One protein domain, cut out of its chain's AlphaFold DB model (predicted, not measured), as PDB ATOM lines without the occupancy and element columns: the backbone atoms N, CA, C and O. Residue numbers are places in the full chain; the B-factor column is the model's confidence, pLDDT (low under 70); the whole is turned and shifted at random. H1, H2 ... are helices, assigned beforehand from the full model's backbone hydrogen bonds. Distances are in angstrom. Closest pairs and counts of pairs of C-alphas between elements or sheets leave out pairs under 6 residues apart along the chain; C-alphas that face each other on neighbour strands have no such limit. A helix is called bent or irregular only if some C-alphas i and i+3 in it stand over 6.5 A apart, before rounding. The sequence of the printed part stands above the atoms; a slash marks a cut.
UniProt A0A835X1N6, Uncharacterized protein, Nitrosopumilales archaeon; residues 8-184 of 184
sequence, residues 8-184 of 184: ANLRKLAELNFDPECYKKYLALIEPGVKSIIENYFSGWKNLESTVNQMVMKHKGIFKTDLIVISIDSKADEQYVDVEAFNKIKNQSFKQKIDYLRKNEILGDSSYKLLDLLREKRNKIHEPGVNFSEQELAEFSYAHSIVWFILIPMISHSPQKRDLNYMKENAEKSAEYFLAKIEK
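Overview. This is residues 8 to 184 of the 184 residues of an uncharacterized protein of Nitrosopumilales archaeon (UniProt A0A835X1N6). Three long helices, H3, H8 and H9, stand side by side with H8 between the other two, and the helical hairpin of H6 and H7 covers one side of them. From this body the bent helix H2 runs nearly straight outward as an arm, with H1 folded back on its far end, while H4, H5 and a loop lie at another edge. The printed part has 177 residues with nine named helices, H1 to H9 in chain order, and no named strand; the class is all helix. The whole is loose, with a radius of gyration of the C-alphas of 19.7 A, and flat, spanning 65 by 48 by 22 A.

Along the chain. H1, residues 8 to 17, begins at C-alpha 8 (246.647, 266.104, 170.767). H2, residues 20 to 41, was assigned as one helix by its hydrogen bonds but is bent, with C-alphas 28 and 31 6.9 A apart; its arms are H2a, residues 20 to 28, and H2b, residues 31 to 41. H3, residues 43 to 59, is 24.4 A long. H4 holds residues 75 to 79, H5 83 to 90 and H6 94 to 103. H7, residues 109 to 126, is 27.4 A long. H8, residues 134 to 155, is 31.5 A long with a kink of 29 degrees near residue 149. H9, residues 161 to 182, is 31.5 A long and ends at C-alpha 182 (213.249, 255.505, 159.064).

Arrangement. H1 and H2a form a hairpin, the closest C-alphas being those of Glu 15 and Tyr 23, 6.2 A apart. H2b touches no helix. H3, H6, H7 and H8 form a bundle, a group of helices each touching two of the others. H3 touches H8 at a shallow tilt of 23 degrees, the same way, closest at C-alphas 48 and 144, 4.4 A. H3 touches H5 with residues 53 to 57 alone, closest at C-alphas 53 and 89, 6.9 A. H4 is apart from H3. H6 and H7 form a hairpin at 9 degrees, closest at C-alphas 98 and 112, 6.5 A. H8 and H9 form a hairpin at 11 degrees, closest at C-alphas 146 and 171, 5.2 A. Every O i to N i+4 pair is within hydrogen-bond range in H1, H2b, H3, H5, H6 and H9, against 4 of 5 in H2a, 11 of 14 in H7, 14 of 18 in H8 and 0 of 1 in H4, where 2 of 2 O i to N i+3 pairs are.

Size, cuts and confidence. The two C-alphas farthest apart, those of Asp 19 and Arg 162, are 64.8 A apart. The printed part has no cut, and the link from H3 to H4, residues 60 to 74, is long. Residues 32 to 40 and 125 to 131 stand free. The pLDDT is under 70 at residues 69 to 76, 157 to 159 and 184.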
ATOM      1  N   ALA A   8     245.293 265.557 170.656       83.12
ATOM      2  CA  ALA A   8     246.647 266.104 170.767       83.12
ATOM      3  C   ALA A   8     246.648 267.569 171.249       83.12
ATOM      4  O   ALA A   8     247.465 267.930 172.095       83.12
ATOM      5  N   ASN A   9     245.704 268.393 170.777       83.81
ATOM      6  CA  ASN A   9     245.538 269.772 171.245       83.81
ATOM      7  C   ASN A   9     245.117 269.790 172.726       83.81
ATOM      8  O   ASN A   9     245.678 270.555 173.508       83.81
ATOM      9  N   LEU A  10     244.194 268.908 173.135       84.88
ATOM     10  CA  LEU A  10     243.783 268.755 174.536       84.88
ATOM     11  C   LEU A  10     244.946 268.311 175.437       84.88
ATOM     12  O   LEU A  10     245.145 268.912 176.492       84.88
ATOM     13  N   ARG A  11     245.759 267.333 175.011       89.81
ATOM     14  CA  ARG A  11     246.961 266.916 175.751       89.81
ATOM     15  C   ARG A  11     247.955 268.066 175.905       89.81
ATOM     16  O   ARG A  11     248.436 268.297 177.008       89.81
ATOM     17  N   LYS A  12     248.235 268.807 174.828       89.88
ATOM     18  CA  LYS A  12     249.158 269.953 174.857       89.88
ATOM     19  C   LYS A  12     248.654 271.076 175.772       89.88
ATOM     20  O   LYS A  12     249.451 271.719 176.445       89.88
ATOM     21  N   LEU A  13     247.342 271.303 175.836       88.81
ATOM     22  CA  LEU A  13     246.750 272.243 176.791       88.81
ATOM     23  C   LEU A  13     246.859 271.736 178.236       88.81
ATOM     24  O   LEU A  13     247.212 272.523 179.109       88.81
ATOM     25  N   ALA A  14     246.633 270.444 178.491       88.38
ATOM     26  CA  ALA A  14     246.835 269.839 179.811       88.38
ATOM     27  C   ALA A  14     248.300 269.953 180.278       88.38
ATOM     28  O   ALA A  14     248.553 270.354 181.409       88.38
ATOM     29  N   GLU A  15     249.262 269.687 179.391       92.38
ATOM     30  CA  GLU A  15     250.707 269.813 179.641       92.38
ATOM     31  C   GLU A  15     251.145 271.248 179.984       92.38
ATOM     32  O   GLU A  15     252.051 271.445 180.787       92.38
ATOM     33  N   LEU A  16     250.488 272.256 179.397       91.75
ATOM     34  CA  LEU A  16     250.782 273.674 179.628       91.75
ATOM     35  C   LEU A  16     250.092 274.275 180.865       91.75
ATOM     36  O   LEU A  16     250.496 275.350 181.300       91.75
ATOM     37  N   ASN A  17     249.040 273.641 181.399       92.50
ATOM     38  CA  ASN A  17     248.177 274.237 182.435       92.50
ATOM     39  C   ASN A  17     248.062 273.411 183.728       92.50
ATOM     40  O   ASN A  17     247.544 273.925 184.718       92.50
ATOM     41  N   PHE A  18     248.509 272.153 183.746       94.69
ATOM     42  CA  PHE A  18     248.487 271.303 184.940       94.69
ATOM     43  C   PHE A  18     249.887 271.130 185.535       94.69
ATOM     44  O   PHE A  18     250.885 271.064 184.820       94.69
ATOM     45  N   ASP A  19     249.958 270.990 186.859       95.94
ATOM     46  CA  ASP A  19     251.181 270.555 187.532       95.94
ATOM     47  C   ASP A  19     251.557 269.098 187.154       95.94
ATOM     48  O   ASP A  19     250.720 268.345 186.638       95.94
ATOM     49  N   PRO A  20     252.798 268.644 187.431       95.56
ATOM     50  CA  PRO A  20     253.256 267.309 187.042       95.56
ATOM     51  C   PRO A  20     252.501 266.121 187.666       95.56
ATOM     52  O   PRO A  20     252.648 265.000 187.175       95.56
ATOM     53  N   GLU A  21     251.724 266.308 188.737       95.81
ATOM     54  CA  GLU A  21     250.869 265.263 189.308       95.81
ATOM     55  C   GLU A  21     249.488 265.263 188.639       95.81
ATOM     56  O   GLU A  21     249.000 264.208 188.221       95.81
ATOM     57  N   CYS A  22     248.882 266.437 188.448       94.06
ATOM     58  CA  CYS A  22     247.625 266.578 187.714       94.06
ATOM     59  C   CYS A  22     247.759 266.184 186.235       94.06
ATOM     60  O   CYS A  22     246.860 265.528 185.707       94.06
ATOM     61  N   TYR A  23     248.891 266.456 185.576       95.00
ATOM     62  CA  TYR A  23     249.143 265.981 184.209       95.00
ATOM     63  C   TYR A  23     249.253 264.447 184.137       95.00
ATOM     64  O   TYR A  23     248.670 263.827 183.247       95.00
ATOM     65  N   LYS A  24     249.890 263.795 185.124       94.88
ATOM     66  CA  LYS A  24     249.889 262.320 185.227       94.88
ATOM     67  C   LYS A  24     248.477 261.763 185.421       94.88
ATOM     68  O   LYS A  24     248.117 260.795 184.754       94.88
ATOM     69  N   LYS A  25     247.659 262.386 186.279       92.81
ATOM     70  CA  LYS A  25     246.242 262.010 186.470       92.81
ATOM     71  C   LYS A  25     245.427 262.207 185.188       92.81
ATOM     72  O   LYS A  25     244.630 261.336 184.847       92.81
ATOM     73  N   TYR A  26     245.662 263.285 184.436       92.50
ATOM     74  CA  TYR A  26     245.042 263.505 183.128       92.50
ATOM     75  C   TYR A  26     245.371 262.371 182.145       92.50
ATOM     76  O   TYR A  26     244.453 261.766 181.592       92.50
ATOM     77  N   LEU A  27     246.654 262.033 181.978       93.06
ATOM     78  CA  LEU A  27     247.096 260.975 181.060       93.06
ATOM     79  C   LEU A  27     246.594 259.578 181.466       93.06
ATOM     80  O   LEU A  27     246.299 258.763 180.595       93.06
ATOM     81  N   ALA A  28     246.492 259.297 182.769       93.00
ATOM     82  CA  ALA A  28     246.094 257.987 183.286       93.00
ATOM     83  C   ALA A  28     244.572 257.776 183.387       93.00
ATOM     84  O   ALA A  28     244.117 256.640 183.273       93.00
ATOM     85  N   LEU A  29     243.787 258.836 183.625       91.19
ATOM     86  CA  LEU A  29     242.357 258.733 183.958       91.19
ATOM     87  C   LEU A  29     241.447 259.486 182.978       91.19
ATOM     88  O   LEU A  29     240.390 258.977 182.610       91.19
ATOM     89  N   ILE A  30     241.840 260.688 182.540       89.00
ATOM     90  CA  ILE A  30     240.968 261.579 181.757       89.00
ATOM     91  C   ILE A  30     241.103 261.303 180.256       89.00
ATOM     92  O   ILE A  30     240.101 261.055 179.589       89.00
ATOM     93  N   GLU A  31     242.323 261.298 179.712       88.75
ATOM     94  CA  GLU A  31     242.549 261.059 178.279       88.75
ATOM     95  C   GLU A  31     242.024 259.684 177.804       88.75
ATOM     96  O   GLU A  31     241.392 259.639 176.743       88.75
ATOM     97  N   PRO A  32     242.183 258.570 178.558       88.94
ATOM     98  CA  PRO A  32     241.587 257.283 178.191       88.94
ATOM     99  C   PRO A  32     240.052 257.310 178.216       88.94
ATOM    100  O   PRO A  32     239.420 256.716 177.344       88.94
ATOM    101  N   GLY A  33     239.446 258.039 179.162       86.81
ATOM    102  CA  GLY A  33     237.997 258.248 179.213       86.81
ATOM    103  C   GLY A  33     237.481 259.033 178.004       86.81
ATOM    104  O   GLY A  33     236.542 258.599 177.344       86.81
ATOM    105  N   VAL A  34     238.148 260.137 177.649       84.81
ATOM    106  CA  VAL A  34     237.822 260.952 176.463       84.81
ATOM    107  C   VAL A  34     237.954 260.137 175.171       84.81
ATOM    108  O   VAL A  34     237.049 260.171 174.340       84.81
ATOM    109  N   LYS A  35     239.027 259.347 175.020       83.88
ATOM    110  CA  LYS A  35     239.183 258.401 173.899       83.88
ATOM    111  C   LYS A  35     238.041 257.392 173.845       83.88
ATOM    112  O   LYS A  35     237.413 257.255 172.802       83.88
ATOM    113  N   SER A  36     237.743 256.738 174.968       84.12
ATOM    114  CA  SER A  36     236.664 255.753 175.070       84.12
ATOM    115  C   SER A  36     235.310 256.340 174.663       84.12
ATOM    116  O   SER A  36     234.587 255.719 173.889       84.12
ATOM    117  N   ILE A  37     234.981 257.561 175.099       82.56
ATOM    118  CA  ILE A  37     233.743 258.251 174.704       82.56
ATOM    119  C   ILE A  37     233.712 258.491 173.186       82.56
ATOM    120  O   ILE A  37     232.740 258.123 172.532       82.56
ATOM    121  N   ILE A  38     234.785 259.048 172.612       79.00
ATOM    122  CA  ILE A  38     234.871 259.361 171.173       79.00
ATOM    123  C   ILE A  38     234.800 258.089 170.310       79.00
ATOM    124  O   ILE A  38     234.104 258.068 169.296       79.00
ATOM    125  N   GLU A  39     235.492 257.020 170.707       79.38
ATOM    126  CA  GLU A  39     235.499 255.753 169.970       79.38
ATOM    127  C   GLU A  39     234.175 254.987 170.080       79.38
ATOM    128  O   GLU A  39     233.752 254.363 169.103       79.38
ATOM    129  N   ASN A  40     233.508 255.040 171.239       83.75
ATOM    130  CA  ASN A  40     232.251 254.327 171.454       83.75
ATOM    131  C   ASN A  40     231.031 255.063 170.883       83.75
ATOM    132  O   ASN A  40     230.094 254.392 170.448       83.75
ATOM    133  N   TYR A  41     231.042 256.400 170.808       82.88
ATOM    134  CA  TYR A  41     229.919 257.194 170.282       82.88
ATOM    135  C   TYR A  41     229.536 256.809 168.837       82.88
ATOM    136  O   TYR A  41     228.355 256.726 168.521       82.88
ATOM    137  N   PHE A  42     230.511 256.448 167.989       85.94
ATOM    138  CA  PHE A  42     230.274 255.899 166.640       85.94
ATOM    139  C   PHE A  42     230.593 254.397 166.505       85.94
ATOM    140  O   PHE A  42     230.829 253.909 165.397       85.94
ATOM    141  N   SER A  43     230.576 253.636 167.605       88.81
ATOM    142  CA  SER A  43     230.858 252.187 167.606       88.81
ATOM    143  C   SER A  43     229.982 251.402 166.622       88.81
ATOM    144  O   SER A  43     230.504 250.592 165.858       88.81
ATOM    145  N   GLY A  44     228.677 251.697 166.556       91.12
ATOM    146  CA  GLY A  44     227.750 251.088 165.594       91.12
ATOM    147  C   GLY A  44     228.187 251.272 164.135       91.12
ATOM    148  O   GLY A  44     228.215 250.302 163.378       91.12
ATOM    149  N   TRP A  45     228.621 252.482 163.752       92.88
ATOM    150  CA  TRP A  45     229.170 252.737 162.411       92.88
ATOM    151  C   TRP A  45     230.520 252.040 162.195       92.88
ATOM    152  O   TRP A  45     230.727 251.415 161.158       92.88
ATOM    153  N   LYS A  46     231.438 252.119 163.170       90.69
ATOM    154  CA  LYS A  46     232.772 251.485 163.114       90.69
ATOM    155  C   LYS A  46     232.654 249.971 162.888       90.69
ATOM    156  O   LYS A  46     233.384 249.413 162.069       90.69
ATOM    157  N   ASN A  47     231.694 249.331 163.555       92.06
ATOM    158  CA  ASN A  47     231.384 247.913 163.395       92.06
ATOM    159  C   ASN A  47     230.748 247.629 162.025       92.06
ATOM    160  O   ASN A  47     231.249 246.773 161.302       92.06
ATOM    161  N   LEU A  48     229.726 248.397 161.620       95.12
ATOM    162  CA  LEU A  48     229.087 248.285 160.303       95.12
ATOM    163  C   LEU A  48     230.099 248.386 159.145       95.12
ATOM    164  O   LEU A  48     230.101 247.545 158.245       95.12
ATOM    165  N   GLU A  49     230.988 249.382 159.174       93.69
ATOM    166  CA  GLU A  49     232.035 249.541 158.163       93.69
ATOM    167  C   GLU A  49     233.068 248.406 158.213       93.69
ATOM    168  O   GLU A  49     233.497 247.936 157.158       93.69
ATOM    169  N   SER A  50     233.414 247.896 159.399       91.88
ATOM    170  CA  SER A  50     234.278 246.717 159.532       91.88
ATOM    171  C   SER A  50     233.652 245.473 158.887       91.88
ATOM    172  O   SER A  50     234.295 244.831 158.057       91.88
ATOM    173  N   THR A  51     232.379 245.171 159.159       93.56
ATOM    174  CA  THR A  51     231.663 244.044 158.535       93.56
ATOM    175  C   THR A  51     231.568 244.200 157.017       93.56
ATOM    176  O   THR A  51     231.843 243.252 156.285       93.56
ATOM    177  N   VAL A  52     231.262 245.403 156.518       95.44
ATOM    178  CA  VAL A  52     231.225 245.687 155.072       95.44
ATOM    179  C   VAL A  52     232.610 245.511 154.427       95.44
ATOM    180  O   VAL A  52     232.699 244.907 153.357       95.44
ATOM    181  N   ASN A  53     233.702 245.936 155.080       93.69
ATOM    182  CA  ASN A  53     235.068 245.641 154.621       93.69
ATOM    183  C   ASN A  53     235.306 244.120 154.535       93.69
ATOM    184  O   ASN A  53     235.780 243.630 153.510       93.69
ATOM    185  N   GLN A  54     234.941 243.368 155.579       91.00
ATOM    186  CA  GLN A  54     235.138 241.914 155.660       91.00
ATOM    187  C   GLN A  54     234.346 241.157 154.578       91.00
ATOM    188  O   GLN A  54     234.894 240.250 153.950       91.00
ATOM    189  N   MET A  55     233.104 241.564 154.284       92.88
ATOM    190  CA  MET A  55     232.308 241.021 153.170       92.88
ATOM    191  C   MET A  55     233.004 241.237 151.819       92.88
ATOM    192  O   MET A  55     233.128 240.300 151.026       92.88
ATOM    193  N   VAL A  56     233.504 242.455 151.565       94.44
ATOM    194  CA  VAL A  56     234.248 242.783 150.335       94.44
ATOM    195  C   VAL A  56     235.540 241.965 150.245       94.44
ATOM    196  O   VAL A  56     235.863 241.457 149.172       94.44
ATOM    197  N   MET A  57     236.262 241.793 151.355       91.56
ATOM    198  CA  MET A  57     237.504 241.016 151.416       91.56
ATOM    199  C   MET A  57     237.291 239.516 151.193       91.56
ATOM    200  O   MET A  57     238.016 238.928 150.390       91.56
ATOM    201  N   LYS A  58     236.290 238.898 151.841       90.25
ATOM    202  CA  LYS A  58     235.987 237.464 151.670       90.25
ATOM    203  C   LYS A  58     235.561 237.171 150.233       90.25
ATOM    204  O   LYS A  58     236.101 236.251 149.630       90.25
ATOM    205  N   HIS A  59     234.695 238.000 149.640       91.00
ATOM    206  CA  HIS A  59     234.287 237.830 148.240       91.00
ATOM    207  C   HIS A  59     235.433 238.055 147.234       91.00
ATOM    208  O   HIS A  59     235.437 237.472 146.153       91.00
ATOM    209  N   LYS A  60     236.427 238.885 147.574       91.56
ATOM    210  CA  LYS A  60     237.624 239.107 146.745       91.56
ATOM    211  C   LYS A  60     238.747 238.087 146.963       91.56
ATOM    212  O   LYS A  60     239.771 238.212 146.300       91.56
ATOM    213  N   GLY A  61     238.595 237.126 147.878       88.81
ATOM    214  CA  GLY A  61     239.656 236.166 148.209       88.81
ATOM    215  C   GLY A  61     240.885 236.800 148.878       88.81
ATOM    216  O   GLY A  61     241.994 236.309 148.708       88.81
ATOM    217  N   ILE A  62     240.709 237.912 149.605       88.81
ATOM    218  CA  ILE A  62     241.816 238.660 150.236       88.81
ATOM    219  C   ILE A  62     242.333 237.960 151.507       88.81
ATOM    220  O   ILE A  62     243.494 238.137 151.882       88.81
ATOM    221  N   PHE A  63     241.501 237.142 152.161       86.12
ATOM    222  CA  PHE A  63     241.936 236.253 153.240       86.12
ATOM    223  C   PHE A  63     242.621 235.010 152.653       86.12
ATOM    224  O   PHE A  63     242.071 234.353 151.772       86.12
ATOM    225  N   LYS A  64     243.814 234.685 153.162       82.25
ATOM    226  CA  LYS A  64     244.624 233.510 152.782       82.25
ATOM    227  C   LYS A  64     244.223 232.244 153.551       82.25
ATOM    228  O   LYS A  64     244.741 231.165 153.278       82.25
ATOM    229  N   THR A  65     243.320 232.383 154.519       78.94
ATOM    230  CA  THR A  65     242.725 231.308 155.316       78.94
ATOM    231  C   THR A  65     241.207 231.485 155.356       78.94
ATOM    232  O   THR A  65     240.667 232.509 154.928       78.94
ATOM    233  N   ASP A  66     240.488 230.495 155.882       71.06
ATOM    234  CA  ASP A  66     239.032 230.591 156.002       71.06
ATOM    235  C   ASP A  66     238.552 231.582 157.073       71.06
ATOM    236  O   ASP A  66     237.417 232.066 156.984       71.06
ATOM    237  N   LEU A  67     239.425 231.920 158.028       71.50
ATOM    238  CA  LEU A  67     239.180 232.864 159.120       71.50
ATOM    239  C   LEU A  67     239.160 234.323 158.631       71.50
ATOM    240  O   LEU A  67     239.929 234.719 157.756       71.50
ATOM    241  N   ILE A  68     238.325 235.153 159.260       74.56
ATOM    242  CA  ILE A  68     238.393 236.612 159.102       74.56
ATOM    243  C   ILE A  68     239.550 237.162 159.940       74.56
ATOM    244  O   ILE A  68     239.619 236.927 161.146       74.56
ATOM    245  N   VAL A  69     240.374 238.005 159.321       69.44
ATOM    246  CA  VAL A  69     241.261 238.953 160.011       69.44
ATOM    247  C   VAL A  69     240.490 240.265 160.236       69.44
ATOM    248  O   VAL A  69     240.049 240.889 159.271       69.44
ATOM    249  N   ILE A  70     240.274 240.652 161.499       64.62
ATOM    250  CA  ILE A  70     239.411 241.794 161.885       64.62
ATOM    251  C   ILE A  70     240.192 243.121 161.919       64.62
ATOM    252  O   ILE A  70     239.653 244.166 161.549       64.62
ATOM    253  N   SER A  71     241.464 243.081 162.316       66.12
ATOM    254  CA  SER A  71     242.421 244.188 162.242       66.12
ATOM    255  C   SER A  71     243.777 243.675 161.750       66.12
ATOM    256  O   SER A  71     244.039 242.475 161.783       66.12
ATOM    257  N   ILE A  72     244.612 244.581 161.240       66.19
ATOM    258  CA  ILE A  72     245.994 244.302 160.833       66.19
ATOM    259  C   ILE A  72     246.854 245.320 161.561       66.19
ATOM    260  O   ILE A  72     246.813 246.511 161.240       66.19
ATOM    261  N   ASP A  73     247.594 244.828 162.544       66.00
ATOM    262  CA  ASP A  73     248.361 245.628 163.500       66.00
ATOM    263  C   ASP A  73     249.840 245.187 163.541       66.00
ATOM    264  O   ASP A  73     250.665 245.795 164.223       66.00
ATOM    265  N   SER A  74     250.202 244.138 162.790       60.47
ATOM    266  CA  SER A  74     251.528 243.526 162.786       60.47
ATOM    267  C   SER A  74     251.952 243.014 161.401       60.47
ATOM    268  O   SER A  74     251.140 242.809 160.500       60.47
ATOM    269  N   LYS A  75     253.248 242.714 161.240       64.06
ATOM    270  CA  LYS A  75     253.746 241.966 160.069       64.06
ATOM    271  C   LYS A  75     253.362 240.483 160.081       64.06
ATOM    272  O   LYS A  75     253.427 239.832 159.046       64.06
ATOM    273  N   ALA A  76     252.968 239.928 161.231       61.31
ATOM    274  CA  ALA A  76     252.537 238.533 161.307       61.31
ATOM    275  C   ALA A  76     251.204 238.311 160.570       61.31
ATOM    276  O   ALA A  76     250.929 237.199 160.124       61.31
ATOM    277  N   ASP A  77     250.416 239.369 160.375       73.75
ATOM    278  CA  ASP A  77     249.129 239.309 159.681       73.75
ATOM    279  C   ASP A  77     249.298 239.046 158.170       73.75
ATOM    280  O   ASP A  77     248.407 238.474 157.537       73.75
ATOM    281  N   GLU A  78     250.475 239.349 157.598       79.75
ATOM    282  CA  GLU A  78     250.828 239.085 156.191       79.75
ATOM    283  C   GLU A  78     250.692 237.603 155.794       79.75
ATOM    284  O   GLU A  78     250.502 237.300 154.613       79.75
ATOM    285  N   GLN A  79     250.737 236.664 156.747       82.31
ATOM    286  CA  GLN A  79     250.520 235.238 156.472       82.31
ATOM    287  C   GLN A  79     249.032 234.878 156.280       82.31
ATOM    288  O   GLN A  79     248.717 233.916 155.584       82.31
ATOM    289  N   TYR A  80     248.115 235.664 156.855       83.50
ATOM    290  CA  TYR A  80     246.671 235.400 156.867       83.50
ATOM    291  C   TYR A  80     245.887 236.232 155.844       83.50
ATOM    292  O   TYR A  80     244.746 235.900 155.523       83.50
ATOM    293  N   VAL A  81     246.476 237.306 155.313       85.69
ATOM    294  CA  VAL A  81     245.789 238.253 154.424       85.69
ATOM    295  C   VAL A  81     246.731 238.809 153.352       85.69
ATOM    296  O   VAL A  81     247.946 238.899 153.546       85.69
ATOM    297  N   ASP A  82     246.195 239.180 152.192       87.19
ATOM    298  CA  ASP A  82     246.884 240.087 151.270       87.19
ATOM    299  C   ASP A  82     246.784 241.525 151.812       87.19
ATOM    300  O   ASP A  82     245.730 242.161 151.765       87.19
ATOM    301  N   VAL A  83     247.899 242.030 152.350       86.19
ATOM    302  CA  VAL A  83     247.993 243.370 152.948       86.19
ATOM    303  C   VAL A  83     247.941 244.483 151.892       86.19
ATOM    304  O   VAL A  83     247.446 245.575 152.183       86.19
ATOM    305  N   GLU A  84     248.374 244.243 150.651       87.25
ATOM    306  CA  GLU A  84     248.268 245.243 149.584       87.25
ATOM    307  C   GLU A  84     246.809 245.371 149.122       87.25
ATOM    308  O   GLU A  84     246.270 246.479 149.026       87.25
ATOM    309  N   ALA A  85     246.128 244.240 148.915       88.00
ATOM    310  CA  ALA A  85     244.705 244.219 148.596       88.00
ATOM    311  C   ALA A  85     243.844 244.744 149.757       88.00
ATOM    312  O   ALA A  85     242.931 245.534 149.513       88.00
ATOM    313  N   PHE A  86     244.160 244.403 151.012       87.31
ATOM    314  CA  PHE A  86     243.511 244.988 152.192       87.31
ATOM    315  C   PHE A  86     243.598 246.515 152.185       87.31
ATOM    316  O   PHE A  86     242.570 247.179 152.298       87.31
ATOM    317  N   ASN A  87     244.793 247.088 152.005       85.88
ATOM    318  CA  ASN A  87     244.959 248.543 152.004       85.88
ATOM    319  C   ASN A  87     244.196 249.206 150.843       85.88
ATOM    320  O   ASN A  87     243.601 250.269 151.027       85.88
ATOM    321  N   LYS A  88     244.105 248.548 149.677       90.25
ATOM    322  CA  LYS A  88     243.247 248.998 148.565       90.25
ATOM    323  C   LYS A  88     241.753 249.005 148.928       90.25
ATOM    324  O   LYS A  88     241.062 249.925 148.506       90.25
ATOM    325  N   ILE A  89     241.249 248.042 149.710       88.81
ATOM    326  CA  ILE A  89     239.845 248.031 150.181       88.81
ATOM    327  C   ILE A  89     239.616 249.021 151.330       88.81
ATOM    328  O   ILE A  89     238.608 249.726 151.335       88.81
ATOM    329  N   LYS A  90     240.562 249.141 152.267       85.62
ATOM    330  CA  LYS A  90     240.520 250.110 153.373       85.62
ATOM    331  C   LYS A  90     240.366 251.547 152.862       85.62
ATOM    332  O   LYS A  90     239.581 252.303 153.424       85.62
ATOM    333  N   ASN A  91     241.051 251.876 151.765       88.75
ATOM    334  CA  ASN A  91     241.018 253.192 151.123       88.75
ATOM    335  C   ASN A  91     239.793 253.435 150.214       88.75
ATOM    336  O   ASN A  91     239.650 254.536 149.685       88.75
ATOM    337  N   GLN A  92     238.910 252.450 150.007       93.50
ATOM    338  CA  GLN A  92     237.636 252.679 149.312       93.50
ATOM    339  C   GLN A  92     236.648 253.411 150.222       93.50
ATOM    340  O   GLN A  92     236.626 253.205 151.437       93.50
ATOM    341  N   SER A  93     235.771 254.224 149.635       95.44
ATOM    342  CA  SER A  93     234.643 254.800 150.368       95.44
ATOM    343  C   SER A  93     233.602 253.727 150.699       95.44
ATOM    344  O   SER A  93     233.457 252.733 149.982       95.44
ATOM    345  N   PHE A  94     232.815 253.940 151.758       96.12
ATOM    346  CA  PHE A  94     231.706 253.044 152.107       96.12
ATOM    347  C   PHE A  94     230.733 252.835 150.929       96.12
ATOM    348  O   PHE A  94     230.279 251.718 150.697       96.12
ATOM    349  N   LYS A  95     230.506 253.882 150.116       97.44
ATOM    350  CA  LYS A  95     229.703 253.823 148.884       97.44
ATOM    351  C   LYS A  95     230.250 252.796 147.888       97.44
ATOM    352  O   LYS A  95     229.542 251.869 147.514       97.44
ATOM    353  N   GLN A  96     231.534 252.895 147.539       97.94
ATOM    354  CA  GLN A  96     232.188 251.966 146.606       97.94
ATOM    355  C   GLN A  96     232.119 250.506 147.083       97.94
ATOM    356  O   GLN A  96     231.992 249.594 146.263       97.94
ATOM    357  N   LYS A  97     232.166 250.281 148.404       97.75
ATOM    358  CA  LYS A  97     232.038 248.951 149.014       97.75
ATOM    359  C   LYS A  97     230.621 248.395 148.845       97.75
ATOM    360  O   LYS A  97     230.479 247.290 148.323       97.75
ATOM    361  N   ILE A  98     229.576 249.145 149.208       98.12
ATOM    362  CA  ILE A  98     228.184 248.670 149.071       98.12
ATOM    363  C   ILE A  98     227.745 248.550 147.604       98.12
ATOM    364  O   ILE A  98     227.050 247.595 147.264       98.12
ATOM    365  N   ASP A  99     228.231 249.423 146.716       98.44
ATOM    366  CA  ASP A  99     228.015 249.324 145.266       98.44
ATOM    367  C   ASP A  99     228.642 248.041 144.700       98.44
ATOM    368  O   ASP A  99     228.014 247.321 143.919       98.44
ATOM    369  N   TYR A 100     229.866 247.702 145.131       97.81
ATOM    370  CA  TYR A 100     230.504 246.435 144.782       97.81
ATOM    371  C   TYR A 100     229.699 245.239 145.313       97.81
ATOM    372  O   TYR A 100     229.430 244.308 144.554       97.81
ATOM    373  N   LEU A 101     229.265 245.261 146.577       96.56
ATOM    374  CA  LEU A 101     228.490 244.159 147.157       96.56
ATOM    375  C   LEU A 101     227.112 243.980 146.486       96.56
ATOM    376  O   LEU A 101     226.687 242.843 146.288       96.56
ATOM    377  N   ARG A 102     226.433 245.063 146.077       97.19
ATOM    378  CA  ARG A 102     225.177 244.991 145.303       97.19
ATOM    379  C   ARG A 102     225.418 244.452 143.890       97.19
ATOM    380  O   ARG A 102     224.681 243.571 143.455       97.19
ATOM    381  N   LYS A 103     226.472 244.913 143.200       97.69
ATOM    382  CA  LYS A 103     226.833 244.468 141.838       97.69
ATOM    383  C   LYS A 103     227.195 242.980 141.750       97.69
ATOM    384  O   LYS A 103     226.990 242.379 140.702       97.69
ATOM    385  N   ASN A 104     227.729 242.390 142.821       95.06
ATOM    386  CA  ASN A 104     228.045 240.955 142.892       95.06
ATOM    387  C   ASN A 104     226.913 240.142 143.561       95.06
ATOM    388  O   ASN A 104     227.147 239.038 144.034       95.06
ATOM    389  N   GLU A 105     225.699 240.700 143.640       92.94
ATOM    390  CA  GLU A 105     224.498 240.066 144.207       92.94
ATOM    391  C   GLU A 105     224.612 239.608 145.676       92.94
ATOM    392  O   GLU A 105     223.798 238.808 146.139       92.94
ATOM    393  N   ILE A 106     225.571 240.130 146.442       92.62
ATOM    394  CA  ILE A 106     225.746 239.802 147.867       92.62
ATOM    395  C   ILE A 106     224.688 240.548 148.688       92.62
ATOM    396  O   ILE A 106     223.944 239.937 149.455       92.62
ATOM    397  N   LEU A 107     224.560 241.859 148.460       94.31
ATOM    398  CA  LEU A 107     223.423 242.647 148.941       94.31
ATOM    399  C   LEU A 107     222.237 242.494 147.978       94.31
ATOM    400  O   LEU A 107     222.412 242.507 146.753       94.31
ATOM    401  N   GLY A 108     221.027 242.390 148.530       94.00
ATOM    402  CA  GLY A 108     219.804 242.708 147.796       94.00
ATOM    403  C   GLY A 108     219.526 244.216 147.803       94.00
ATOM    404  O   GLY A 108     220.377 245.017 148.202       94.00
ATOM    405  N   ASP A 109     218.356 244.613 147.308       96.25
ATOM    406  CA  ASP A 109     217.996 246.021 147.133       96.25
ATOM    407  C   ASP A 109     217.639 246.720 148.445       96.25
ATOM    408  O   ASP A 109     218.018 247.878 148.624       96.25
ATOM    409  N   SER A 110     216.958 246.047 149.374       97.31
ATOM    410  CA  SER A 110     216.560 246.649 150.652       97.31
ATOM    411  C   SER A 110     217.770 246.860 151.560       97.31
ATOM    412  O   SER A 110     217.947 247.955 152.096       97.31
ATOM    413  N   SER A 111     218.672 245.874 151.663       97.06
ATOM    414  CA  SER A 111     219.922 246.030 152.424       97.06
ATOM    415  C   SER A 111     220.800 247.127 151.822       97.06
ATOM    416  O   SER A 111     221.321 247.967 152.548       97.06
ATOM    417  N   TYR A 112     220.939 247.171 150.493       97.62
ATOM    418  CA  TYR A 112     221.711 248.212 149.810       97.62
ATOM    419  C   TYR A 112     221.143 249.623 150.045       97.62
ATOM    420  O   TYR A 112     221.900 250.518 150.423       97.62
ATOM    421  N   LYS A 113     219.823 249.816 149.896       97.38
ATOM    422  CA  LYS A 113     219.153 251.103 150.159       97.38
ATOM    423  C   LYS A 113     219.359 251.572 151.599       97.38
ATOM    424  O   LYS A 113     219.716 252.729 151.806       97.38
ATOM    425  N   LEU A 114     219.193 250.679 152.581       96.94
ATOM    426  CA  LEU A 114     219.401 251.001 153.994       96.94
ATOM    427  C   LEU A 114     220.838 251.469 154.262       96.94
ATOM    428  O   LEU A 114     221.048 252.478 154.931       96.94
ATOM    429  N   LEU A 115     221.834 250.771 153.712       97.38
ATOM    430  CA  LEU A 115     223.237 251.143 153.897       97.38
ATOM    431  C   LEU A 115     223.596 252.473 153.216       97.38
ATOM    432  O   LEU A 115     224.398 253.229 153.762       97.38
ATOM    433  N   ASP A 116     223.004 252.790 152.062       97.38
ATOM    434  CA  ASP A 116     223.256 254.058 151.367       97.38
ATOM    435  C   ASP A 116     222.567 255.252 152.060       97.38
ATOM    436  O   ASP A 116     223.160 256.325 152.189       97.38
ATOM    437  N   LEU A 117     221.361 255.042 152.605       95.69
ATOM    438  CA  LEU A 117     220.647 256.010 153.445       95.69
ATOM    439  C   LEU A 117     221.423 256.328 154.733       95.69
ATOM    440  O   LEU A 117     221.609 257.493 155.088       95.69
ATOM    441  N   LEU A 118     221.921 255.301 155.426       94.88
ATOM    442  CA  LEU A 118     222.710 255.489 156.646       94.88
ATOM    443  C   LEU A 118     224.090 256.093 156.365       94.88
ATOM    444  O   LEU A 118     224.610 256.831 157.203       94.88
ATOM    445  N   ARG A 119     224.657 255.867 155.174       95.06
ATOM    446  CA  ARG A 119     225.847 256.584 154.703       95.06
ATOM    447  C   ARG A 119     225.576 258.084 154.529       95.06
ATOM    448  O   ARG A 119     226.421 258.873 154.948       95.06
ATOM    449  N   GLU A 120     224.419 258.485 153.984       92.88
ATOM    450  CA  GLU A 120     224.028 259.908 153.948       92.88
ATOM    451  C   GLU A 120     223.918 260.483 155.359       92.88
ATOM    452  O   GLU A 120     224.572 261.480 155.664       92.88
ATOM    453  N   LYS A 121     223.153 259.825 156.247       91.06
ATOM    454  CA  LYS A 121     223.007 260.267 157.644       91.06
ATOM    455  C   LYS A 121     224.372 260.457 158.308       91.06
ATOM    456  O   LYS A 121     224.650 261.533 158.827       91.06
ATOM    457  N   ARG A 122     225.251 259.450 158.242       90.31
ATOM    458  CA  ARG A 122     226.594 259.496 158.841       90.31
ATOM    459  C   ARG A 122     227.464 260.616 158.272       90.31
ATOM    460  O   ARG A 122     228.252 261.188 159.017       90.31
ATOM    461  N   ASN A 123     227.358 260.951 156.987       87.88
ATOM    462  CA  ASN A 123     228.193 262.000 156.392       87.88
ATOM    463  C   ASN A 123     227.890 263.410 156.927       87.88
ATOM    464  O   ASN A 123     228.794 264.246 156.929       87.88
ATOM    465  N   LYS A 124     226.699 263.638 157.497       84.31
ATOM    466  CA  LYS A 124     226.349 264.891 158.191       84.31
ATOM    467  C   LYS A 124     227.210 265.185 159.428       84.31
ATOM    468  O   LYS A 124     227.208 266.309 159.907       84.31
ATOM    469  N   ILE A 125     228.008 264.227 159.915       80.62
ATOM    470  CA  ILE A 125     229.020 264.441 160.974       80.62
ATOM    471  C   ILE A 125     230.005 265.585 160.657       80.62
ATOM    472  O   ILE A 125     230.631 266.139 161.556       80.62
ATOM    473  N   HIS A 126     230.166 265.930 159.377       76.00
ATOM    474  CA  HIS A 126     231.048 267.002 158.922       76.00
ATOM    475  C   HIS A 126     230.350 268.378 158.839       76.00
ATOM    476  O   HIS A 126     231.010 269.373 158.539       76.00
ATOM    477  N   GLU A 127     229.043 268.456 159.110       80.12
ATOM    478  CA  GLU A 127     228.252 269.691 159.082       80.12
ATOM    479  C   GLU A 127     228.256 270.384 160.465       80.12
ATOM    480  O   GLU A 127     227.953 269.748 161.480       80.12
ATOM    481  N   PRO A 128     228.575 271.692 160.558       75.00
ATOM    482  CA  PRO A 128     228.606 272.398 161.837       75.00
ATOM    483  C   PRO A 128     227.254 272.390 162.565       75.00
ATOM    484  O   PRO A 128     226.256 272.883 162.048       75.00
ATOM    485  N   GLY A 129     227.245 271.893 163.805       72.19
ATOM    486  CA  GLY A 129     226.063 271.891 164.674       72.19
ATOM    487  C   GLY A 129     225.155 270.663 164.551       72.19
ATOM    488  O   GLY A 129     224.191 270.566 165.310       72.19
ATOM    489  N   VAL A 130     225.464 269.707 163.668       77.62
ATOM    490  CA  VAL A 130     224.753 268.421 163.626       77.62
ATOM    491  C   VAL A 130     225.174 267.548 164.811       77.62
ATOM    492  O   VAL A 130     226.343 267.205 164.969       77.62
ATOM    493  N   ASN A 131     224.191 267.152 165.620       79.81
ATOM    494  CA  ASN A 131     224.316 266.097 166.622       79.81
ATOM    495  C   ASN A 131     223.487 264.894 166.165       79.81
ATOM    496  O   ASN A 131     222.366 265.078 165.695       79.81
ATOM    497  N   PHE A 132     224.006 263.679 166.342       84.12
ATOM    498  CA  PHE A 132     223.232 262.464 166.096       84.12
ATOM    499  C   PHE A 132     222.343 262.163 167.297       84.12
ATOM    500  O   PHE A 132     222.805 262.175 168.442       84.12
ATOM    501  N   SER A 133     221.077 261.864 167.024       88.38
ATOM    502  CA  SER A 133     220.155 261.327 168.022       88.38
ATOM    503  C   SER A 133     220.547 259.903 168.434       88.38
ATOM    504  O   SER A 133     221.153 259.159 167.659       88.38
ATOM    505  N   GLU A 134     220.145 259.477 169.635       87.56
ATOM    506  CA  GLU A 134     220.333 258.086 170.085       87.56
ATOM    507  C   GLU A 134     219.705 257.076 169.108       87.56
ATOM    508  O   GLU A 134     220.250 255.993 168.897       87.56
ATOM    509  N   GLN A 135     218.603 257.457 168.449       89.81
ATOM    510  CA  GLN A 135     217.960 256.656 167.412       89.81
ATOM    511  C   GLN A 135     218.869 256.453 166.190       89.81
ATOM    512  O   GLN A 135     219.017 255.322 165.739       89.81
ATOM    513  N   GLU A 136     219.520 257.495 165.671       88.94
ATOM    514  CA  GLU A 136     220.427 257.371 164.517       88.94
ATOM    515  C   GLU A 136     221.689 256.559 164.851       88.94
ATOM    516  O   GLU A 136     222.179 255.791 164.022       88.94
ATOM    517  N   LEU A 137     222.184 256.651 166.089       89.50
ATOM    518  CA  LEU A 137     223.280 255.801 166.569       89.50
ATOM    519  C   LEU A 137     222.843 254.327 166.705       89.50
ATOM    520  O   LEU A 137     223.611 253.406 166.391       89.50
ATOM    521  N   ALA A 138     221.592 254.087 167.111       91.25
ATOM    522  CA  ALA A 138     220.992 252.756 167.133       91.25
ATOM    523  C   ALA A 138     220.747 252.202 165.716       91.25
ATOM    524  O   ALA A 138     221.005 251.022 165.481       91.25
ATOM    525  N   GLU A 139     220.338 253.027 164.746       94.25
ATOM    526  CA  GLU A 139     220.167 252.634 163.337       94.25
ATOM    527  C   GLU A 139     221.452 252.031 162.742       94.25
ATOM    528  O   GLU A 139     221.390 250.973 162.112       94.25
ATOM    529  N   PHE A 140     222.629 252.621 163.005       94.25
ATOM    530  CA  PHE A 140     223.911 252.030 162.591       94.25
ATOM    531  C   PHE A 140     224.138 250.635 163.201       94.25
ATOM    532  O   PHE A 140     224.644 249.731 162.534       94.25
ATOM    533  N   SER A 141     223.723 250.436 164.454       92.00
ATOM    534  CA  SER A 141     223.853 249.165 165.184       92.00
ATOM    535  C   SER A 141     222.860 248.093 164.698       92.00
ATOM    536  O   SER A 141     223.200 246.905 164.633       92.00
ATOM    537  N   TYR A 142     221.657 248.493 164.273       92.88
ATOM    538  CA  TYR A 142     220.708 247.604 163.596       92.88
ATOM    539  C   TYR A 142     221.205 247.211 162.199       92.88
ATOM    540  O   TYR A 142     221.184 246.029 161.854       92.88
ATOM    541  N   ALA A 143     221.737 248.157 161.423       95.12
ATOM    542  CA  ALA A 143     222.315 247.870 160.112       95.12
ATOM    543  C   ALA A 143     223.550 246.957 160.196       95.12
ATOM    544  O   ALA A 143     223.679 246.049 159.375       95.12
ATOM    545  N   HIS A 144     224.399 247.120 161.220       94.69
ATOM    546  CA  HIS A 144     225.474 246.173 161.537       94.69
ATOM    547  C   HIS A 144     224.935 244.744 161.724       94.69
ATOM    548  O   HIS A 144     225.441 243.815 161.097       94.69
ATOM    549  N   SER A 145     223.859 244.564 162.499       92.06
ATOM    550  CA  SER A 145     223.215 243.247 162.669       92.06
ATOM    551  C   SER A 145     222.722 242.650 161.341       92.06
ATOM    552  O   SER A 145     222.871 241.450 161.114       92.06
ATOM    553  N   ILE A 146     222.186 243.476 160.433       93.75
ATOM    554  CA  ILE A 146     221.706 243.035 159.112       93.75
ATOM    555  C   ILE A 146     222.862 242.542 158.233       93.75
ATOM    556  O   ILE A 146     222.781 241.440 157.693       93.75
ATOM    557  N   VAL A 147     223.964 243.296 158.116       93.69
ATOM    558  CA  VAL A 147     225.128 242.830 157.334       93.69
ATOM    559  C   VAL A 147     225.837 241.643 157.987       93.69
ATOM    560  O   VAL A 147     226.389 240.802 157.279       93.69
ATOM    561  N   TRP A 148     225.761 241.505 159.314       90.50
ATOM    562  CA  TRP A 148     226.295 240.346 160.031       90.50
ATOM    563  C   TRP A 148     225.565 239.045 159.661       90.50
ATOM    564  O   TRP A 148     226.223 238.030 159.424       90.50
ATOM    565  N   PHE A 149     224.235 239.073 159.485       89.31
ATOM    566  CA  PHE A 149     223.484 237.924 158.949       89.31
ATOM    567  C   PHE A 149     223.924 237.519 157.534       89.31
ATOM    568  O   PHE A 149     223.855 236.338 157.204       89.31
ATOM    569  N   ILE A 150     224.405 238.457 156.711       90.31
ATOM    570  CA  ILE A 150     224.926 238.155 155.368       90.31
ATOM    571  C   ILE A 150     226.369 237.625 155.448       90.31
ATOM    572  O   ILE A 150     226.720 236.698 154.719       90.31
ATOM    573  N   LEU A 151     227.203 238.148 156.357       89.19
ATOM    574  CA  LEU A 151     228.598 237.714 156.502       89.19
ATOM    575  C   LEU A 151     228.746 236.321 157.141       89.19
ATOM    576  O   LEU A 151     229.571 235.546 156.662       89.19
ATOM    577  N   ILE A 152     227.953 235.969 158.164       86.06
ATOM    578  CA  ILE A 152     228.007 234.649 158.835       86.06
ATOM    579  C   ILE A 152     228.026 233.467 157.840       86.06
ATOM    580  O   ILE A 152     228.934 232.635 157.923       86.06
ATOM    581  N   PRO A 153     227.084 233.339 156.882       84.38
ATOM    582  CA  PRO A 153     227.109 232.224 155.945       84.38
ATOM    583  C   PRO A 153     228.252 232.341 154.922       84.38
ATOM    584  O   PRO A 153     228.760 231.308 154.505       84.38
ATOM    585  N   MET A 154     228.735 233.545 154.571       82.50
ATOM    586  CA  MET A 154     229.905 233.722 153.685       82.50
ATOM    587  C   MET A 154     231.225 233.196 154.283       82.50
ATOM    588  O   MET A 154     232.193 233.011 153.543       82.50
ATOM    589  N   ILE A 155     231.292 232.986 155.602       80.62
ATOM    590  CA  ILE A 155     232.490 232.495 156.314       80.62
ATOM    591  C   ILE A 155     232.331 231.100 156.921       80.62
ATOM    592  O   ILE A 155     233.294 230.539 157.445       80.62
ATOM    593  N   SER A 156     231.132 230.523 156.841       76.25
ATOM    594  CA  SER A 156     230.909 229.136 157.237       76.25
ATOM    595  C   SER A 156     231.688 228.186 156.320       76.25
ATOM    596  O   SER A 156     231.832 228.427 155.121       76.25
ATOM    597  N   HIS A 157     232.188 227.082 156.873       61.06
ATOM    598  CA  HIS A 157     232.836 226.040 156.083       61.06
ATOM    599  C   HIS A 157     231.741 225.146 155.483       61.06
ATOM    600  O   HIS A 157     231.217 224.263 156.155       61.06
ATOM    601  N   SER A 158     231.394 225.383 154.214       61.16
ATOM    602  CA  SER A 158     230.264 224.749 153.505       61.16
ATOM    603  C   SER A 158     228.868 225.090 154.070       61.16
ATOM    604  O   SER A 158     228.152 224.190 154.515       61.16
ATOM    605  N   PRO A 159     228.416 226.362 154.019       67.31
ATOM    606  CA  PRO A 159     226.992 226.665 154.184       67.31
ATOM    607  C   PRO A 159     226.185 225.929 153.105       67.31
ATOM    608  O   PRO A 159     226.614 225.855 151.948       67.31
ATOM    609  N   GLN A 160     224.985 225.434 153.416       73.69
ATOM    610  CA  GLN A 160     224.119 224.958 152.339       73.69
ATOM    611  C   GLN A 160     223.622 226.172 151.546       73.69
ATOM    612  O   GLN A 160     223.359 227.239 152.105       73.69
ATOM    613  N   LYS A 161     223.419 226.023 150.230       77.81
ATOM    614  CA  LYS A 161     222.862 227.106 149.390       77.81
ATOM    615  C   LYS A 161     221.503 227.609 149.913       77.81
ATOM    616  O   LYS A 161     221.163 228.775 149.742       77.81
ATOM    617  N   ARG A 162     220.757 226.734 150.599       77.75
ATOM    618  CA  ARG A 162     219.530 227.060 151.336       77.75
ATOM    619  C   ARG A 162     219.770 228.071 152.463       77.75
ATOM    620  O   ARG A 162     218.995 229.011 152.583       77.75
ATOM    621  N   ASP A 163     220.830 227.895 153.247       77.06
ATOM    622  CA  ASP A 163     221.138 228.724 154.420       77.06
ATOM    623  C   ASP A 163     221.593 230.123 153.990       77.06
ATOM    624  O   ASP A 163     221.120 231.122 154.526       77.06
ATOM    625  N   LEU A 164     222.443 230.193 152.954       77.56
ATOM    626  CA  LEU A 164     222.835 231.440 152.285       77.56
ATOM    627  C   LEU A 164     221.610 232.234 151.807       77.56
ATOM    628  O   LEU A 164     221.478 233.417 152.123       77.56
ATOM    629  N   ASN A 165     220.698 231.580 151.081       83.25
ATOM    630  CA  ASN A 165     219.477 232.216 150.588       83.25
ATOM    631  C   ASN A 165     218.569 232.676 151.741       83.25
ATOM    632  O   ASN A 165     218.131 233.822 151.745       83.25
ATOM    633  N   TYR A 166     218.332 231.821 152.740       85.31
ATOM    634  CA  TYR A 166     217.477 232.122 153.892       85.31
ATOM    635  C   TYR A 166     217.997 233.306 154.722       85.31
ATOM    636  O   TYR A 166     217.230 234.204 155.071       85.31
ATOM    637  N   MET A 167     219.305 233.356 154.994       86.94
ATOM    638  CA  MET A 167     219.921 234.486 155.695       86.94
ATOM    639  C   MET A 167     219.828 235.781 154.880       86.94
ATOM    640  O   MET A 167     219.470 236.820 155.432       86.94
ATOM    641  N   LYS A 168     220.071 235.723 153.562       86.62
ATOM    642  CA  LYS A 168     219.931 236.882 152.666       86.62
ATOM    643  C   LYS A 168     218.485 237.387 152.598       86.62
ATOM    644  O   LYS A 168     218.258 238.588 152.696       86.62
ATOM    645  N   GLU A 169     217.504 236.495 152.488       90.62
ATOM    646  CA  GLU A 169     216.082 236.855 152.531       90.62
ATOM    647  C   GLU A 169     215.678 237.520 153.852       90.62
ATOM    648  O   GLU A 169     214.895 238.468 153.850       90.62
ATOM    649  N   ASN A 170     216.192 237.034 154.983       91.62
ATOM    650  CA  ASN A 170     215.897 237.618 156.291       91.62
ATOM    651  C   ASN A 170     216.593 238.969 156.489       91.62
ATOM    652  O   ASN A 170     216.002 239.865 157.094       91.62
ATOM    653  N   ALA A 171     217.799 239.149 155.945       93.56
ATOM    654  CA  ALA A 171     218.469 240.444 155.896       93.56
ATOM    655  C   ALA A 171     217.667 241.462 155.065       93.56
ATOM    656  O   ALA A 171     217.409 242.561 155.551       93.56
ATOM    657  N   GLU A 172     217.172 241.076 153.883       95.25
ATOM    658  CA  GLU A 172     216.311 241.926 153.047       95.25
ATOM    659  C   GLU A 172     214.995 242.306 153.741       95.25
ATOM    660  O   GLU A 172     214.679 243.493 153.816       95.25
ATOM    661  N   LYS A 173     214.262 241.333 154.307       95.25
ATOM    662  CA  LYS A 173     212.999 241.574 155.039       95.25
ATOM    663  C   LYS A 173     213.216 242.480 156.259       95.25
ATOM    664  O   LYS A 173     212.389 243.340 156.554       95.25
ATOM    665  N   SER A 174     214.347 242.316 156.949       95.38
ATOM    666  CA  SER A 174     214.740 243.193 158.059       95.38
ATOM    667  C   SER A 174     215.040 244.608 157.563       95.38
ATOM    668  O   SER A 174     214.525 245.573 158.121       95.38
ATOM    669  N   ALA A 175     215.829 244.747 156.497       96.00
ATOM    670  CA  ALA A 175     216.192 246.043 155.935       96.00
ATOM    671  C   ALA A 175     214.977 246.816 155.397       96.00
ATOM    672  O   ALA A 175     214.876 248.016 155.629       96.00
ATOM    673  N   GLU A 176     214.027 246.131 154.756       96.25
ATOM    674  CA  GLU A 176     212.744 246.696 154.318       96.25
ATOM    675  C   GLU A 176     211.914 247.214 155.506       96.25
ATOM    676  O   GLU A 176     211.444 248.352 155.491       96.25
ATOM    677  N   TYR A 177     211.806 246.424 156.580       94.12
ATOM    678  CA  TYR A 177     211.119 246.823 157.811       94.12
ATOM    679  C   TYR A 177     211.768 248.035 158.503       94.12
ATOM    680  O   TYR A 177     211.058 248.888 159.041       94.12
ATOM    681  N   PHE A 178     213.103 248.136 158.488       92.81
ATOM    682  CA  PHE A 178     213.818 249.292 159.038       92.81
ATOM    683  C   PHE A 178     213.719 250.530 158.133       92.81
ATOM    684  O   PHE A 178     213.470 251.614 158.652       92.81
ATOM    685  N   LEU A 179     213.807 250.399 156.803       94.19
ATOM    686  CA  LEU A 179     213.547 251.504 155.865       94.19
ATOM    687  C   LEU A 179     212.149 252.096 156.087       94.19
ATOM    688  O   LEU A 179     212.019 253.280 156.388       94.19
ATOM    689  N   ALA A 180     211.117 251.245 156.119       91.50
ATOM    690  CA  ALA A 180     209.729 251.634 156.384       91.50
ATOM    691  C   ALA A 180     209.451 252.137 157.824       91.50
ATOM    692  O   ALA A 180     208.288 252.384 158.179       91.50
ATOM    693  N   LYS A 181     210.492 252.264 158.658       89.75
ATOM    694  CA  LYS A 181     210.504 252.929 159.971       89.75
ATOM    695  C   LYS A 181     211.342 254.211 160.003       89.75
ATOM    696  O   LYS A 181     211.057 255.058 160.836       89.75
ATOM    697  N   ILE A 182     212.362 254.331 159.154       87.31
ATOM    698  CA  ILE A 182     213.249 255.505 159.064       87.31
ATOM    699  C   ILE A 182     212.660 256.570 158.119       87.31
ATOM    700  O   ILE A 182     212.936 257.755 158.274       87.31
ATOM    701  N   GLU A 183     211.825 256.158 157.162       77.56
ATOM    702  CA  GLU A 183     211.131 257.023 156.194       77.56
ATOM    703  C   GLU A 183     209.752 257.530 156.697       77.56
ATOM    704  O   GLU A 183     208.885 257.864 155.888       77.56
ATOM    705  N   LYS A 184     209.519 257.554 158.020       63.31
ATOM    706  CA  LYS A 184     208.264 257.977 158.677       63.31
ATOM    707  C   LYS A 184     208.504 259.010 159.772       63.31
ATOM    708  O   LYS A 184     207.639 259.905 159.879       63.31
TER     709      LYS A 184